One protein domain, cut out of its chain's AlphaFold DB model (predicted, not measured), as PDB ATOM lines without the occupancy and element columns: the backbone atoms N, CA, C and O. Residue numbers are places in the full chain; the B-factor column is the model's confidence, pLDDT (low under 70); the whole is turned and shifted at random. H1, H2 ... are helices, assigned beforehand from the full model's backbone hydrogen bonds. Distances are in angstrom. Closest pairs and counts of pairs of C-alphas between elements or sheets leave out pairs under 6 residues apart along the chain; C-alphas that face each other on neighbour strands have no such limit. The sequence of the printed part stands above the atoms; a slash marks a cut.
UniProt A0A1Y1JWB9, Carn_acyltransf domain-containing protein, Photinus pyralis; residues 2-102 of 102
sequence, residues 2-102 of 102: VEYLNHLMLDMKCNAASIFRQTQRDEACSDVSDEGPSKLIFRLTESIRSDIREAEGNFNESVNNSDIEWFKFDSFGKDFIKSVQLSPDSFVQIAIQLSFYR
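AT A GLANCE: This is residues 2 to 102 of the 102 residues of the protein "Carn_acyltransf domain-containing protein" of Photinus pyralis (UniProt A0A1Y1JWB9). This is an open, loose model: two long helices, H1 and H2, run opposite ways without meeting, joined at one end by a wide loop of residues 23 to 45, while a small corner made by H3 and H4 sits at the far end of a second long link. The middle is empty, and H3 with H4 is the one pair of helices that touches. The printed part has 101 residues with four named helices, in the order H1, H2, H3, H4, and no named strand; the class is all helix. It is extended, with a radius of gyration of the C-alphas of 24.2 A, and spans 70 by 37 by 26 A.

IN THESE COORDINATES: Find C-alpha 2 at (-48.468, 4.082, 42.360); from there H1, residues 2 to 22, runs 30.3 A to C-alpha 22. H2, residues 46 to 64, begins at C-alpha 46 at (-14.670, -13.878, 53.206) and measures 27.2 A. Look next for the short H3, residues 78 to 83, and then for H4, residues 88 to 101, which runs 20.2 A to C-alpha 101 at (-46.091, 0.783, 15.050).

HOW THE PARTS SIT: Begin with H1, which is apart from H2, H3 and H4. H2 is apart from H3 and H4 too. H3 and H4 touch only at the corner by their tight link, about perpendicular at 79 degrees; look at Lys 78 and Pro 88, whose C-alphas are the closest, 5.7 A apart. H4 touches H3 with residues 88 to 91 alone. In H1, H2, H3 and H4 every O i to N i+4 pair is within hydrogen-bond range.

THE WHOLE: The C-alphas farthest apart, those of Cys 29 and Val 84, are 70.2 A apart. The printed part has no cut. The links H1 to H2, 23 residues, and H2 to H3, 13 residues, are long. Residues 24 to 38 stand free. Check the B-factor column: mean pLDDT of the printed part is 79.9, and residues 2 to 35 are under 70.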
ATOM      1  N   VAL A   2     -49.792   4.225  41.705       42.50
ATOM      2  CA  VAL A   2     -48.468   4.082  42.360       42.50
ATOM      3  C   VAL A   2     -48.575   3.692  43.849       42.50
ATOM      4  O   VAL A   2     -47.784   2.897  44.345       42.50
ATOM      5  N   GLU A   3     -49.615   4.157  44.552       46.75
ATOM      6  CA  GLU A   3     -49.879   3.773  45.951       46.75
ATOM      7  C   GLU A   3     -50.240   2.290  46.130       46.75
ATOM      8  O   GLU A   3     -49.847   1.694  47.126       46.75
ATOM      9  N   TYR A   4     -50.915   1.663  45.158       54.47
ATOM     10  CA  TYR A   4     -51.297   0.243  45.231       54.47
ATOM     11  C   TYR A   4     -50.094  -0.683  45.007       54.47
ATOM     12  O   TYR A   4     -49.982  -1.723  45.654       54.47
ATOM     13  N   LEU A   5     -49.166  -0.283  44.129       55.69
ATOM     14  CA  LEU A   5     -47.923  -1.015  43.881       55.69
ATOM     15  C   LEU A   5     -46.955  -0.887  45.067       55.69
ATOM     16  O   LEU A   5     -46.334  -1.870  45.467       55.69
ATOM     17  N   ASN A   6     -46.891   0.300  45.685       51.22
ATOM     18  CA  ASN A   6     -46.166   0.496  46.939       51.22
ATOM     19  C   ASN A   6     -46.758  -0.354  48.066       51.22
ATOM     20  O   ASN A   6     -45.989  -0.945  48.815       51.22
ATOM     21  N   HIS A   7     -48.087  -0.475  48.160       55.72
ATOM     22  CA  HIS A   7     -48.730  -1.327  49.161       55.72
ATOM     23  C   HIS A   7     -48.386  -2.812  48.957       55.72
ATOM     24  O   HIS A   7     -47.973  -3.471  49.905       55.72
ATOM     25  N   LEU A   8     -48.430  -3.310  47.714       59.53
ATOM     26  CA  LEU A   8     -48.089  -4.702  47.390       59.53
ATOM     27  C   LEU A   8     -46.594  -5.014  47.611       59.53
ATOM     28  O   LEU A   8     -46.244  -6.087  48.106       59.53
ATOM     29  N   MET A   9     -45.698  -4.067  47.299       55.94
ATOM     30  CA  MET A   9     -44.275  -4.189  47.639       55.94
ATOM     31  C   MET A   9     -44.020  -4.083  49.149       55.94
ATOM     32  O   MET A   9     -43.131  -4.770  49.657       55.94
ATOM     33  N   LEU A  10     -44.770  -3.247  49.880       57.00
ATOM     34  CA  LEU A  10     -44.696  -3.177  51.343       57.00
ATOM     35  C   LEU A  10     -45.156  -4.488  51.975       57.00
ATOM     36  O   LEU A  10     -44.499  -4.955  52.898       57.00
ATOM     37  N   ASP A  11     -46.215  -5.109  51.461       53.28
ATOM     38  CA  ASP A  11     -46.729  -6.379  51.974       53.28
ATOM     39  C   ASP A  11     -45.706  -7.511  51.774       53.28
ATOM     40  O   ASP A  11     -45.471  -8.308  52.686       53.28
ATOM     41  N   MET A  12     -44.990  -7.524  50.641       57.84
ATOM     42  CA  MET A  12     -43.889  -8.468  50.397       57.84
ATOM     43  C   MET A  12     -42.679  -8.214  51.322       57.84
ATOM     44  O   MET A  12     -42.110  -9.162  51.870       57.84
ATOM     45  N   LYS A  13     -42.312  -6.947  51.570       53.84
ATOM     46  CA  LYS A  13     -41.225  -6.565  52.500       53.84
ATOM     47  C   LYS A  13     -41.579  -6.835  53.969       53.84
ATOM     48  O   LYS A  13     -40.736  -7.317  54.728       53.84
ATOM     49  N   CYS A  14     -42.818  -6.564  54.376       49.31
ATOM     50  CA  CYS A  14     -43.334  -6.841  55.718       49.31
ATOM     51  C   CYS A  14     -43.414  -8.345  55.985       49.31
ATOM     52  O   CYS A  14     -43.040  -8.779  57.076       49.31
ATOM     53  N   ASN A  15     -43.807  -9.145  54.988       57.91
ATOM     54  CA  ASN A  15     -43.812 -10.601  55.090       57.91
ATOM     55  C   ASN A  15     -42.386 -11.147  55.306       57.91
ATOM     56  O   ASN A  15     -42.140 -11.848  56.288       57.91
ATOM     57  N   ALA A  16     -41.405 -10.715  54.502       57.09
ATOM     58  CA  ALA A  16     -39.998 -11.091  54.682       57.09
ATOM     59  C   ALA A  16     -39.437 -10.692  56.067       57.09
ATOM     60  O   ALA A  16     -38.767 -11.484  56.732       57.09
ATOM     61  N   ALA A  17     -39.763  -9.489  56.552       58.09
ATOM     62  CA  ALA A  17     -39.352  -9.027  57.878       58.09
ATOM     63  C   ALA A  17     -40.055  -9.773  59.032       58.09
ATOM     64  O   ALA A  17     -39.489  -9.886  60.125       58.09
ATOM     65  N   SER A  18     -41.280 -10.266  58.820       54.44
ATOM     66  CA  SER A  18     -42.023 -11.069  59.801       54.44
ATOM     67  C   SER A  18     -41.449 -12.484  59.938       54.44
ATOM     68  O   SER A  18     -41.249 -12.945  61.062       54.44
ATOM     69  N   ILE A  19     -41.035 -13.089  58.816       57.56
ATOM     70  CA  ILE A  19     -40.319 -14.371  58.764       57.56
ATOM     71  C   ILE A  19     -38.983 -14.271  59.523       57.56
ATOM     72  O   ILE A  19     -38.631 -15.147  60.315       57.56
ATOM     73  N   PHE A  20     -38.253 -13.162  59.359       56.72
ATOM     74  CA  PHE A  20     -36.963 -12.969  60.029       56.72
ATOM     75  C   PHE A  20     -37.097 -12.728  61.546       56.72
ATOM     76  O   PHE A  20     -36.313 -13.262  62.331       56.72
ATOM     77  N   ARG A  21     -38.113 -11.965  61.989       56.34
ATOM     78  CA  ARG A  21     -38.361 -11.670  63.418       56.34
ATOM     79  C   ARG A  21     -38.836 -12.874  64.229       56.34
ATOM     80  O   ARG A  21     -38.558 -12.931  65.425       56.34
ATOM     81  N   GLN A  22     -39.518 -13.830  63.606       53.47
ATOM     82  CA  GLN A  22     -39.944 -15.064  64.272       53.47
ATOM     83  C   GLN A  22     -38.772 -16.015  64.573       53.47
ATOM     84  O   GLN A  22     -38.871 -16.828  65.480       53.47
ATOM     85  N   THR A  23     -37.620 -15.853  63.915       54.44
ATOM     86  CA  THR A  23     -36.467 -16.768  64.042       54.44
ATOM     87  C   THR A  23     -35.510 -16.418  65.209       54.44
ATOM     88  O   THR A  23     -34.492 -17.082  65.393       54.44
ATOM     89  N   GLN A  24     -35.777 -15.363  65.991       52.94
ATOM     90  CA  GLN A  24     -34.872 -14.862  67.049       52.94
ATOM     91  C   GLN A  24     -35.405 -15.031  68.486       52.94
ATOM     92  O   GLN A  24     -34.785 -14.505  69.406       52.94
ATOM     93  N   ARG A  25     -36.541 -15.712  68.711       45.03
ATOM     94  CA  ARG A  25     -37.183 -15.745  70.041       45.03
ATOM     95  C   ARG A  25     -37.112 -17.052  70.834       45.03
ATOM     96  O   ARG A  25     -37.599 -17.043  71.959       45.03
ATOM     97  N   ASP A  26     -36.444 -18.093  70.340       41.88
ATOM     98  CA  ASP A  26     -36.371 -19.376  71.048       41.88
ATOM     99  C   ASP A  26     -34.923 -19.749  71.415       41.88
ATOM    100  O   ASP A  26     -34.225 -20.455  70.691       41.88
ATOM    101  N   GLU A  27     -34.477 -19.266  72.579       54.88
ATOM    102  CA  GLU A  27     -33.419 -19.889  73.383       54.88
ATOM    103  C   GLU A  27     -34.053 -20.408  74.690       54.88
ATOM    104  O   GLU A  27     -34.195 -19.636  75.635       54.88
ATOM    105  N   ALA A  28     -34.452 -21.694  74.755       45.28
ATOM    106  CA  ALA A  28     -34.466 -22.510  75.988       45.28
ATOM    107  C   ALA A  28     -34.839 -24.005  75.768       45.28
ATOM    108  O   ALA A  28     -35.906 -24.321  75.265       45.28
ATOM    109  N   CYS A  29     -33.936 -24.879  76.238       39.25
ATOM    110  CA  CYS A  29     -34.042 -26.235  76.828       39.25
ATOM    111  C   CYS A  29     -35.020 -27.339  76.323       39.25
ATOM    112  O   CYS A  29     -36.225 -27.274  76.526       39.25
ATOM    113  N   SER A  30     -34.387 -28.451  75.905       48.94
ATOM    114  CA  SER A  30     -34.703 -29.893  76.078       48.94
ATOM    115  C   SER A  30     -36.018 -30.523  75.572       48.94
ATOM    116  O   SER A  30     -37.056 -30.402  76.210       48.94
ATOM    117  N   ASP A  31     -35.838 -31.362  74.540       64.44
ATOM    118  CA  ASP A  31     -36.328 -32.747  74.364       64.44
ATOM    119  C   ASP A  31     -37.852 -33.008  74.411       64.44
ATOM    120  O   ASP A  31     -38.374 -33.344  75.466       64.44
ATOM    121  N   VAL A  32     -38.536 -32.888  73.254       53.44
ATOM    122  CA  VAL A  32     -39.585 -33.786  72.691       53.44
ATOM    123  C   VAL A  32     -39.843 -33.398  71.217       53.44
ATOM    124  O   VAL A  32     -39.881 -32.225  70.863       53.44
ATOM    125  N   SER A  33     -40.060 -34.414  70.376       62.97
ATOM    126  CA  SER A  33     -40.555 -34.393  68.991       62.97
ATOM    127  C   SER A  33     -41.762 -33.469  68.719       62.97
ATOM    128  O   SER A  33     -42.883 -33.801  69.110       62.97
ATOM    129  N   ASP A  34     -41.528 -32.390  67.971       57.66
ATOM    130  CA  ASP A  34     -42.471 -31.627  67.126       57.66
ATOM    131  C   ASP A  34     -41.628 -30.670  66.266       57.66
ATOM    132  O   ASP A  34     -41.450 -29.494  66.580       57.66
ATOM    133  N   GLU A  35     -40.936 -31.197  65.256       63.34
ATOM    134  CA  GLU A  35     -39.857 -30.432  64.627       63.34
ATOM    135  C   GLU A  35     -40.377 -29.648  63.422       63.34
ATOM    136  O   GLU A  35     -40.331 -30.095  62.274       63.34
ATOM    137  N   GLY A  36     -40.900 -28.452  63.708       74.31
ATOM    138  CA  GLY A  36     -41.127 -27.403  62.715       74.31
ATOM    139  C   GLY A  36     -39.871 -27.095  61.875       74.31
ATOM    140  O   GLY A  36     -38.787 -27.622  62.133       74.31
ATOM    141  N   PRO A  37     -39.983 -26.251  60.831       87.12
ATOM    142  CA  PRO A  37     -38.895 -26.031  59.878       87.12
ATOM    143  C   PRO A  37     -37.585 -25.636  60.572       87.12
ATOM    144  O   PRO A  37     -37.529 -24.666  61.331       87.12
ATOM    145  N   SER A  38     -36.518 -26.383  60.285       84.19
ATOM    146  CA  SER A  38     -35.206 -26.177  60.890       84.19
ATOM    147  C   SER A  38     -34.448 -25.028  60.221       84.19
ATOM    148  O   SER A  38     -34.455 -24.848  59.000       84.19
ATOM    149  N   LYS A  39     -33.769 -24.217  61.039       86.19
ATOM    150  CA  LYS A  39     -32.978 -23.084  60.553       86.19
ATOM    151  C   LYS A  39     -31.730 -23.579  59.831       86.19
ATOM    152  O   LYS A  39     -30.865 -24.220  60.426       86.19
ATOM    153  N   LEU A  40     -31.588 -23.194  58.566       91.25
ATOM    154  CA  LEU A  40     -30.385 -23.486  57.795       91.25
ATOM    155  C   LEU A  40     -29.237 -22.553  58.210       91.25
ATOM    156  O   LEU A  40     -29.347 -21.328  58.128       91.25
ATOM    157  N   ILE A  41     -28.130 -23.137  58.675       91.44
ATOM    158  CA  ILE A  41     -26.941 -22.399  59.116       91.44
ATOM    159  C   ILE A  41     -25.926 -22.347  57.975       91.44
ATOM    160  O   ILE A  41     -25.317 -23.356  57.624       91.44
ATOM    161  N   PHE A  42     -25.687 -21.149  57.444       92.25
ATOM    162  CA  PHE A  42     -24.655 -20.908  56.438       92.25
ATOM    163  C   PHE A  42     -23.368 -20.391  57.083       92.25
ATOM    164  O   PHE A  42     -23.376 -19.405  57.820       92.25
ATOM    165  N   ARG A  43     -22.239 -21.042  56.785       93.00
ATOM    166  CA  ARG A  43     -20.908 -20.586  57.208       93.00
ATOM    167  C   ARG A  43     -20.305 -19.720  56.108       93.00
ATOM    168  O   ARG A  43     -19.876 -20.231  55.081       93.00
ATOM    169  N   LEU A  44     -20.289 -18.410  56.329       92.75
ATOM    170  CA  LEU A  44     -19.810 -17.447  55.339       92.75
ATOM    171  C   LEU A  44     -18.303 -17.212  55.495       92.75
ATOM    172  O   LEU A  44     -17.872 -16.625  56.491       92.75
ATOM    173  N   THR A  45     -17.523 -17.641  54.503       95.50
ATOM    174  CA  THR A  45     -16.108 -17.263  54.340       95.50
ATOM    175  C   THR A  45     -16.000 -15.867  53.718       95.50
ATOM    176  O   THR A  45     -16.977 -15.359  53.169       95.50
ATOM    177  N   GLU A  46     -14.827 -15.228  53.777       94.75
ATOM    178  CA  GLU A  46     -14.670 -13.878  53.206       94.75
ATOM    179  C   GLU A  46     -14.880 -13.847  51.683       94.75
ATOM    180  O   GLU A  46     -15.464 -12.895  51.176       94.75
ATOM    181  N   SER A  47     -14.514 -14.920  50.969       95.06
ATOM    182  CA  SER A  47     -14.817 -15.065  49.535       95.06
ATOM    183  C   SER A  47     -16.323 -15.010  49.284       95.06
ATOM    184  O   SER A  47     -16.784 -14.162  48.533       95.06
ATOM    185  N   ILE A  48     -17.103 -15.823  50.006       95.38
ATOM    186  CA  ILE A  48     -18.565 -15.868  49.855       95.38
ATOM    187  C   ILE A  48     -19.189 -14.512  50.209       95.38
ATOM    188  O   ILE A  48     -20.141 -14.075  49.573       95.38
ATOM    189  N   ARG A  49     -18.655 -13.813  51.219       94.75
ATOM    190  CA  ARG A  49     -19.114 -12.457  51.565       94.75
ATOM    191  C   ARG A  49     -18.840 -11.455  50.447       94.75
ATOM    192  O   ARG A  49     -19.651 -10.557  50.247       94.75
ATOM    193  N   SER A  50     -17.716 -11.592  49.746       96.75
ATOM    194  CA  SER A  50     -17.410 -10.780  48.570       96.75
ATOM    195  C   SER A  50     -18.391 -11.055  47.437       96.75
ATOM    196  O   SER A  50     -18.978 -10.110  46.917       96.75
ATOM    197  N   ASP A  51     -18.646 -12.329  47.144       96.75
ATOM    198  CA  ASP A  51     -19.569 -12.747  46.085       96.75
ATOM    199  C   ASP A  51     -21.000 -12.256  46.361       96.75
ATOM    200  O   ASP A  51     -21.696 -11.803  45.455       96.75
ATOM    201  N   ILE A  52     -21.433 -12.271  47.628       96.75
ATOM    202  CA  ILE A  52     -22.736 -11.721  48.038       96.75
ATOM    203  C   ILE A  52     -22.819 -10.216  47.754       96.75
ATOM    204  O   ILE A  52     -23.836  -9.758  47.239       96.75
ATOM    205  N   ARG A  53     -21.768  -9.445  48.069       96.50
ATOM    206  CA  ARG A  53     -21.744  -7.993  47.814       96.50
ATOM    207  C   ARG A  53     -21.782  -7.683  46.320       96.50
ATOM    208  O   ARG A  53     -22.463  -6.749  45.908       96.50
ATOM    209  N   GLU A  54     -21.066  -8.462  45.517       97.50
ATOM    210  CA  GLU A  54     -21.098  -8.330  44.061       97.50
ATOM    211  C   GLU A  54     -22.490  -8.659  43.508       97.50
ATOM    212  O   GLU A  54     -23.055  -7.875  42.746       97.50
ATOM    213  N   ALA A  55     -23.086  -9.771  43.946       96.56
ATOM    214  CA  ALA A  55     -24.433 -10.161  43.543       96.56
ATOM    215  C   ALA A  55     -25.484  -9.108  43.929       96.56
ATOM    216  O   ALA A  55     -26.388  -8.831  43.143       96.56
ATOM    217  N   GLU A  56     -25.355  -8.492  45.108       96.31
ATOM    218  CA  GLU A  56     -26.211  -7.386  45.543       96.31
ATOM    219  C   GLU A  56     -26.064  -6.162  44.629       96.31
ATOM    220  O   GLU A  56     -27.067  -5.586  44.203       96.31
ATOM    221  N   GLY A  57     -24.829  -5.788  44.278       96.06
ATOM    222  CA  GLY A  57     -24.554  -4.707  43.330       96.06
ATOM    223  C   GLY A  57     -25.200  -4.956  41.965       96.06
ATOM    224  O   GLY A  57     -25.969  -4.122  41.487       96.06
ATOM    225  N   ASN A  58     -24.963  -6.139  41.393       96.44
ATOM    226  CA  ASN A  58     -25.507  -6.541  40.093       96.44
ATOM    227  C   ASN A  58     -27.043  -6.600  40.106       96.44
ATOM    228  O   ASN A  58     -27.701  -6.194  39.148       96.44
ATOM    229  N   PHE A  59     -27.636  -7.084  41.201       95.44
ATOM    230  CA  PHE A  59     -29.087  -7.108  41.362       95.44
ATOM    231  C   PHE A  59     -29.668  -5.694  41.394       95.44
ATOM    232  O   PHE A  59     -30.640  -5.417  40.693       95.44
ATOM    233  N   ASN A  60     -29.057  -4.785  42.157       93.19
ATOM    234  CA  ASN A  60     -29.507  -3.399  42.236       93.19
ATOM    235  C   ASN A  60     -29.408  -2.691  40.879       93.19
ATOM    236  O   ASN A  60     -30.339  -1.985  40.498       93.19
ATOM    237  N   GLU A  61     -28.329  -2.908  40.125       95.62
ATOM    238  CA  GLU A  61     -28.208  -2.396  38.757       95.62
ATOM    239  C   GLU A  61     -29.322  -2.944  37.851       95.62
ATOM    240  O   GLU A  61     -30.011  -2.174  37.180       95.62
ATOM    241  N   SER A  62     -29.570  -4.257  37.893       93.12
ATOM    242  CA  SER A  62     -30.624  -4.891  37.093       93.12
ATOM    243  C   SER A  62     -32.019  -4.375  37.442       93.12
ATOM    244  O   SER A  62     -32.834  -4.178  36.542       93.12
ATOM    245  N   VAL A  63     -32.313  -4.171  38.728       90.94
ATOM    246  CA  VAL A  63     -33.602  -3.633  39.179       90.94
ATOM    247  C   VAL A  63     -33.768  -2.194  38.707       90.94
ATOM    248  O   VAL A  63     -34.820  -1.854  38.181       90.94
ATOM    249  N   ASN A  64     -32.727  -1.371  38.835       89.94
ATOM    250  CA  ASN A  64     -32.777   0.031  38.421       89.94
ATOM    251  C   ASN A  64     -32.916   0.204  36.903       89.94
ATOM    252  O   ASN A  64     -33.455   1.210  36.460       89.94
ATOM    253  N   ASN A  65     -32.438  -0.759  36.112       92.19
ATOM    254  CA  ASN A  65     -32.580  -0.755  34.656       92.19
ATOM    255  C   ASN A  65     -33.891  -1.405  34.162       92.19
ATOM    256  O   ASN A  65     -34.145  -1.448  32.960       92.19
ATOM    257  N   SER A  66     -34.708  -1.963  35.061       91.19
ATOM    258  CA  SER A  66     -35.952  -2.647  34.697       91.19
ATOM    259  C   SER A  66     -37.160  -1.735  34.896       91.19
ATOM    260  O   SER A  66     -37.686  -1.627  36.002       91.19
ATOM    261  N   ASP A  67     -37.660  -1.147  33.808       89.31
ATOM    262  CA  ASP A  67     -38.932  -0.421  33.805       89.31
ATOM    263  C   ASP A  67     -40.095  -1.375  33.495       89.31
ATOM    264  O   ASP A  67     -40.227  -1.894  32.385       89.31
ATOM    265  N   ILE A  68     -40.949  -1.624  34.491       87.56
ATOM    266  CA  ILE A  68     -42.119  -2.504  34.375       87.56
ATOM    267  C   ILE A  68     -43.366  -1.737  34.801       87.56
ATOM    268  O   ILE A  68     -43.465  -1.269  35.936       87.56
ATOM    269  N   GLU A  69     -44.359  -1.683  33.917       88.31
ATOM    270  CA  GLU A  69     -45.678  -1.132  34.218       88.31
ATOM    271  C   GLU A  69     -46.742  -2.236  34.230       88.31
ATOM    272  O   GLU A  69     -46.780  -3.115  33.367       88.31
ATOM    273  N   TRP A  70     -47.635  -2.177  35.219       88.25
ATOM    274  CA  TRP A  70     -48.801  -3.050  35.298       88.25
ATOM    275  C   TRP A  70     -50.019  -2.339  34.723       88.25
ATOM    276  O   TRP A  70     -50.550  -1.409  35.329       88.25
ATOM    277  N   PHE A  71     -50.489  -2.819  33.576       87.81
ATOM    278  CA  PHE A  71     -51.666  -2.283  32.908       87.81
ATOM    279  C   PHE A  71     -52.837  -3.265  32.982       87.81
ATOM    280  O   PHE A  71     -52.748  -4.401  32.511       87.81
ATOM    281  N   LYS A  72     -53.958  -2.813  33.553       90.62
ATOM    282  CA  LYS A  72     -55.222  -3.556  33.567       90.62
ATOM    283  C   LYS A  72     -56.210  -2.897  32.611       90.62
ATOM    284  O   LYS A  72     -56.564  -1.733  32.778       90.62
ATOM    285  N   PHE A  73     -56.669  -3.659  31.626       91.12
ATOM    286  CA  PHE A  73     -57.667  -3.213  30.663       91.12
ATOM    287  C   PHE A  73     -59.068  -3.652  31.102       91.12
ATOM    288  O   PHE A  73     -59.367  -4.844  31.100       91.12
ATOM    289  N   ASP A  74     -59.922  -2.695  31.470       92.69
ATOM    290  CA  ASP A  74     -61.253  -2.974  32.036       92.69
ATOM    291  C   ASP A  74     -62.419  -2.764  31.047       92.69
ATOM    292  O   ASP A  74     -63.569  -3.029  31.390       92.69
ATOM    293  N   SER A  75     -62.161  -2.312  29.814       93.19
ATOM    294  CA  SER A  75     -63.238  -1.952  28.874       93.19
ATOM    295  C   SER A  75     -63.993  -3.159  28.310       93.19
ATOM    296  O   SER A  75     -65.199  -3.085  28.087       93.19
ATOM    297  N   PHE A  76     -63.297  -4.264  28.035       93.00
ATOM    298  CA  PHE A  76     -63.890  -5.520  27.575       93.00
ATOM    299  C   PHE A  76     -62.929  -6.690  27.811       93.00
ATOM    300  O   PHE A  76     -61.743  -6.500  28.067       93.00
ATOM    301  N   GLY A  77     -63.442  -7.916  27.686       91.56
ATOM    302  CA  GLY A  77     -62.659  -9.142  27.825       91.56
ATOM    303  C   GLY A  77     -62.869 -10.124  26.674       91.56
ATOM    304  O   GLY A  77     -63.372  -9.783  25.603       91.56
ATOM    305  N   LYS A  78     -62.515 -11.388  26.921       92.44
ATOM    306  CA  LYS A  78     -62.571 -12.469  25.922       92.44
ATOM    307  C   LYS A  78     -63.957 -12.671  25.296       92.44
ATOM    308  O   LYS A  78     -64.033 -13.096  24.149       92.44
ATOM    309  N   ASP A  79     -65.029 -12.394  26.035       94.56
ATOM    310  CA  ASP A  79     -66.397 -12.676  25.585       94.56
ATOM    311  C   ASP A  79     -66.796 -11.756  24.426       94.56
ATOM    312  O   ASP A  79     -67.369 -12.216  23.438       94.56
ATOM    313  N   PHE A  80     -66.375 -10.488  24.479       95.12
ATOM    314  CA  PHE A  80     -66.529  -9.555  23.365       95.12
ATOM    315  C   PHE A  80     -65.733 -10.014  22.137       95.12
ATOM    316  O   PHE A  80     -66.280 -10.091  21.040       95.12
ATOM    317  N   ILE A  81     -64.466 -10.396  22.314       95.19
ATOM    318  CA  ILE A  81     -63.599 -10.796  21.192       95.19
ATOM    319  C   ILE A  81     -64.140 -12.056  20.494       95.19
ATOM    320  O   ILE A  81     -64.155 -12.149  19.267       95.19
ATOM    321  N   LYS A  82     -64.671 -13.003  21.272       95.25
ATOM    322  CA  LYS A  82     -65.330 -14.197  20.732       95.25
ATOM    323  C   LYS A  82     -66.623 -13.873  19.985       95.25
ATOM    324  O   LYS A  82     -66.923 -14.551  19.006       95.25
ATOM    325  N   SER A  83     -67.370 -12.848  20.405       95.12
ATOM    326  CA  SER A  83     -68.613 -12.444  19.730       95.12
ATOM    327  C   SER A  83     -68.387 -11.980  18.284       95.12
ATOM    328  O   SER A  83     -69.245 -12.196  17.432       95.12
ATOM    329  N   VAL A  84     -67.203 -11.434  17.989       93.50
ATOM    330  CA  VAL A  84     -66.783 -11.029  16.636       93.50
ATOM    331  C   VAL A  84     -66.007 -12.127  15.894       93.50
ATOM    332  O   VAL A  84     -65.368 -11.852  14.886       93.50
ATOM    333  N   GLN A  85     -66.066 -13.375  16.381       93.81
ATOM    334  CA  GLN A  85     -65.416 -14.556  15.792       93.81
ATOM    335  C   GLN A  85     -63.886 -14.452  15.673       93.81
ATOM    336  O   GLN A  85     -63.275 -15.092  14.818       93.81
ATOM    337  N   LEU A  86     -63.249 -13.680  16.556       94.06
ATOM    338  CA  LEU A  86     -61.794 -13.585  16.636       94.06
ATOM    339  C   LEU A  86     -61.247 -14.409  17.804       94.06
ATOM    340  O   LEU A  86     -61.880 -14.566  18.851       94.06
ATOM    341  N   SER A  87     -60.026 -14.915  17.629       96.00
ATOM    342  CA  SER A  87     -59.256 -15.478  18.736       96.00
ATOM    343  C   SER A  87     -58.813 -14.347  19.677       96.00
ATOM    344  O   SER A  87     -58.198 -13.388  19.202       96.00
ATOM    345  N   PRO A  88     -59.069 -14.441  20.998       95.25
ATOM    346  CA  PRO A  88     -58.579 -13.467  21.976       95.25
ATOM    347  C   PRO A  88     -57.062 -13.268  21.936       95.25
ATOM    348  O   PRO A  88     -56.593 -12.144  22.075       95.25
ATOM    349  N   ASP A  89     -56.308 -14.342  21.703       95.00
ATOM    350  CA  ASP A  89     -54.848 -14.307  21.617       95.00
ATOM    351  C   ASP A  89     -54.380 -13.526  20.382       95.00
ATOM    352  O   ASP A  89     -53.641 -12.551  20.502       95.00
ATOM    353  N   SER A  90     -54.906 -13.864  19.201       95.75
ATOM    354  CA  SER A  90     -54.574 -13.154  17.959       95.75
ATOM    355  C   SER A  90     -54.988 -11.682  18.004       95.75
ATOM    356  O   SER A  90     -54.278 -10.827  17.481       95.75
ATOM    357  N   PHE A  91     -56.105 -11.357  18.660       95.69
ATOM    358  CA  PHE A  91     -56.517  -9.970  18.873       95.69
ATOM    359  C   PHE A  91     -55.479  -9.189  19.693       95.69
ATOM    360  O   PHE A  91     -55.067  -8.104  19.285       95.69
ATOM    361  N   VAL A  92     -55.021  -9.750  20.818       95.00
ATOM    362  CA  VAL A  92     -53.987  -9.126  21.661       95.00
ATOM    363  C   VAL A  92     -52.662  -9.017  20.909       95.00
ATOM    364  O   VAL A  92     -52.024  -7.969  20.960       95.00
ATOM    365  N   GLN A  93     -52.275 -10.044  20.148       95.75
ATOM    366  CA  GLN A  93     -51.066 -10.013  19.323       95.75
ATOM    367  C   GLN A  93     -51.083  -8.838  18.342       95.75
ATOM    368  O   GLN A  93     -50.129  -8.068  18.299       95.75
ATOM    369  N   ILE A  94     -52.172  -8.652  17.592       96.19
ATOM    370  CA  ILE A  94     -52.286  -7.536  16.643       96.19
ATOM    371  C   ILE A  94     -52.340  -6.185  17.361       96.19
ATOM    372  O   ILE A  94     -51.750  -5.224  16.873       96.19
ATOM    373  N   ALA A  95     -52.986  -6.098  18.527       94.94
ATOM    374  CA  ALA A  95     -52.984  -4.876  19.329       94.94
ATOM    375  C   ALA A  95     -51.562  -4.476  19.761       94.94
ATOM    376  O   ALA A  95     -51.204  -3.309  19.620       94.94
ATOM    377  N   ILE A  96     -50.738  -5.441  20.194       95.19
ATOM    378  CA  ILE A  96     -49.322  -5.216  20.536       95.19
ATOM    379  C   ILE A  96     -48.536  -4.738  19.307       95.19
ATOM    380  O   ILE A  96     -47.769  -3.779  19.393       95.19
ATOM    381  N   GLN A  97     -48.747  -5.362  18.142       96.94
ATOM    382  CA  GLN A  97     -48.093  -4.925  16.902       96.94
ATOM    383  C   GLN A  97     -48.499  -3.494  16.517       96.94
ATOM    384  O   GLN A  97     -47.657  -2.686  16.130       96.94
ATOM    385  N   LEU A  98     -49.781  -3.153  16.668       97.12
ATOM    386  CA  LEU A  98     -50.291  -1.814  16.386       97.12
ATOM    387  C   LEU A  98     -49.731  -0.764  17.355       97.12
ATOM    388  O   LEU A  98     -49.412   0.334  16.907       97.12
ATOM    389  N   SER A  99     -49.593  -1.088  18.647       95.25
ATOM    390  CA  SER A  99     -48.998  -0.181  19.641       95.25
ATOM    391  C   SER A  99     -47.499   0.020  19.456       95.25
ATOM    392  O   SER A  99     -46.977   1.027  19.900       95.25
ATOM    393  N   PHE A 100     -46.795  -0.931  18.835       95.38
ATOM    394  CA  PHE A 100     -45.381  -0.747  18.505       95.38
ATOM    395  C   PHE A 100     -45.193   0.093  17.233       95.38
ATOM    396  O   PHE A 100     -44.198   0.795  17.088       95.38
ATOM    397  N   TYR A 101     -46.140   0.013  16.293       96.00
ATOM    398  CA  TYR A 101     -46.091   0.783  15.050       96.00
ATOM    399  C   TYR A 101     -46.455   2.266  15.227       96.00
ATOM    400  O   TYR A 101     -45.963   3.103  14.468       96.00
ATOM    401  N   ARG A 102     -47.358   2.581  16.162       80.12
ATOM    402  CA  ARG A 102     -47.871   3.938  16.411       80.12
ATOM    403  C   ARG A 102     -47.231   4.548  17.642       80.12
ATOM    404  O   ARG A 102     -46.874   5.741  17.544       80.12
TER     405      ARG A 102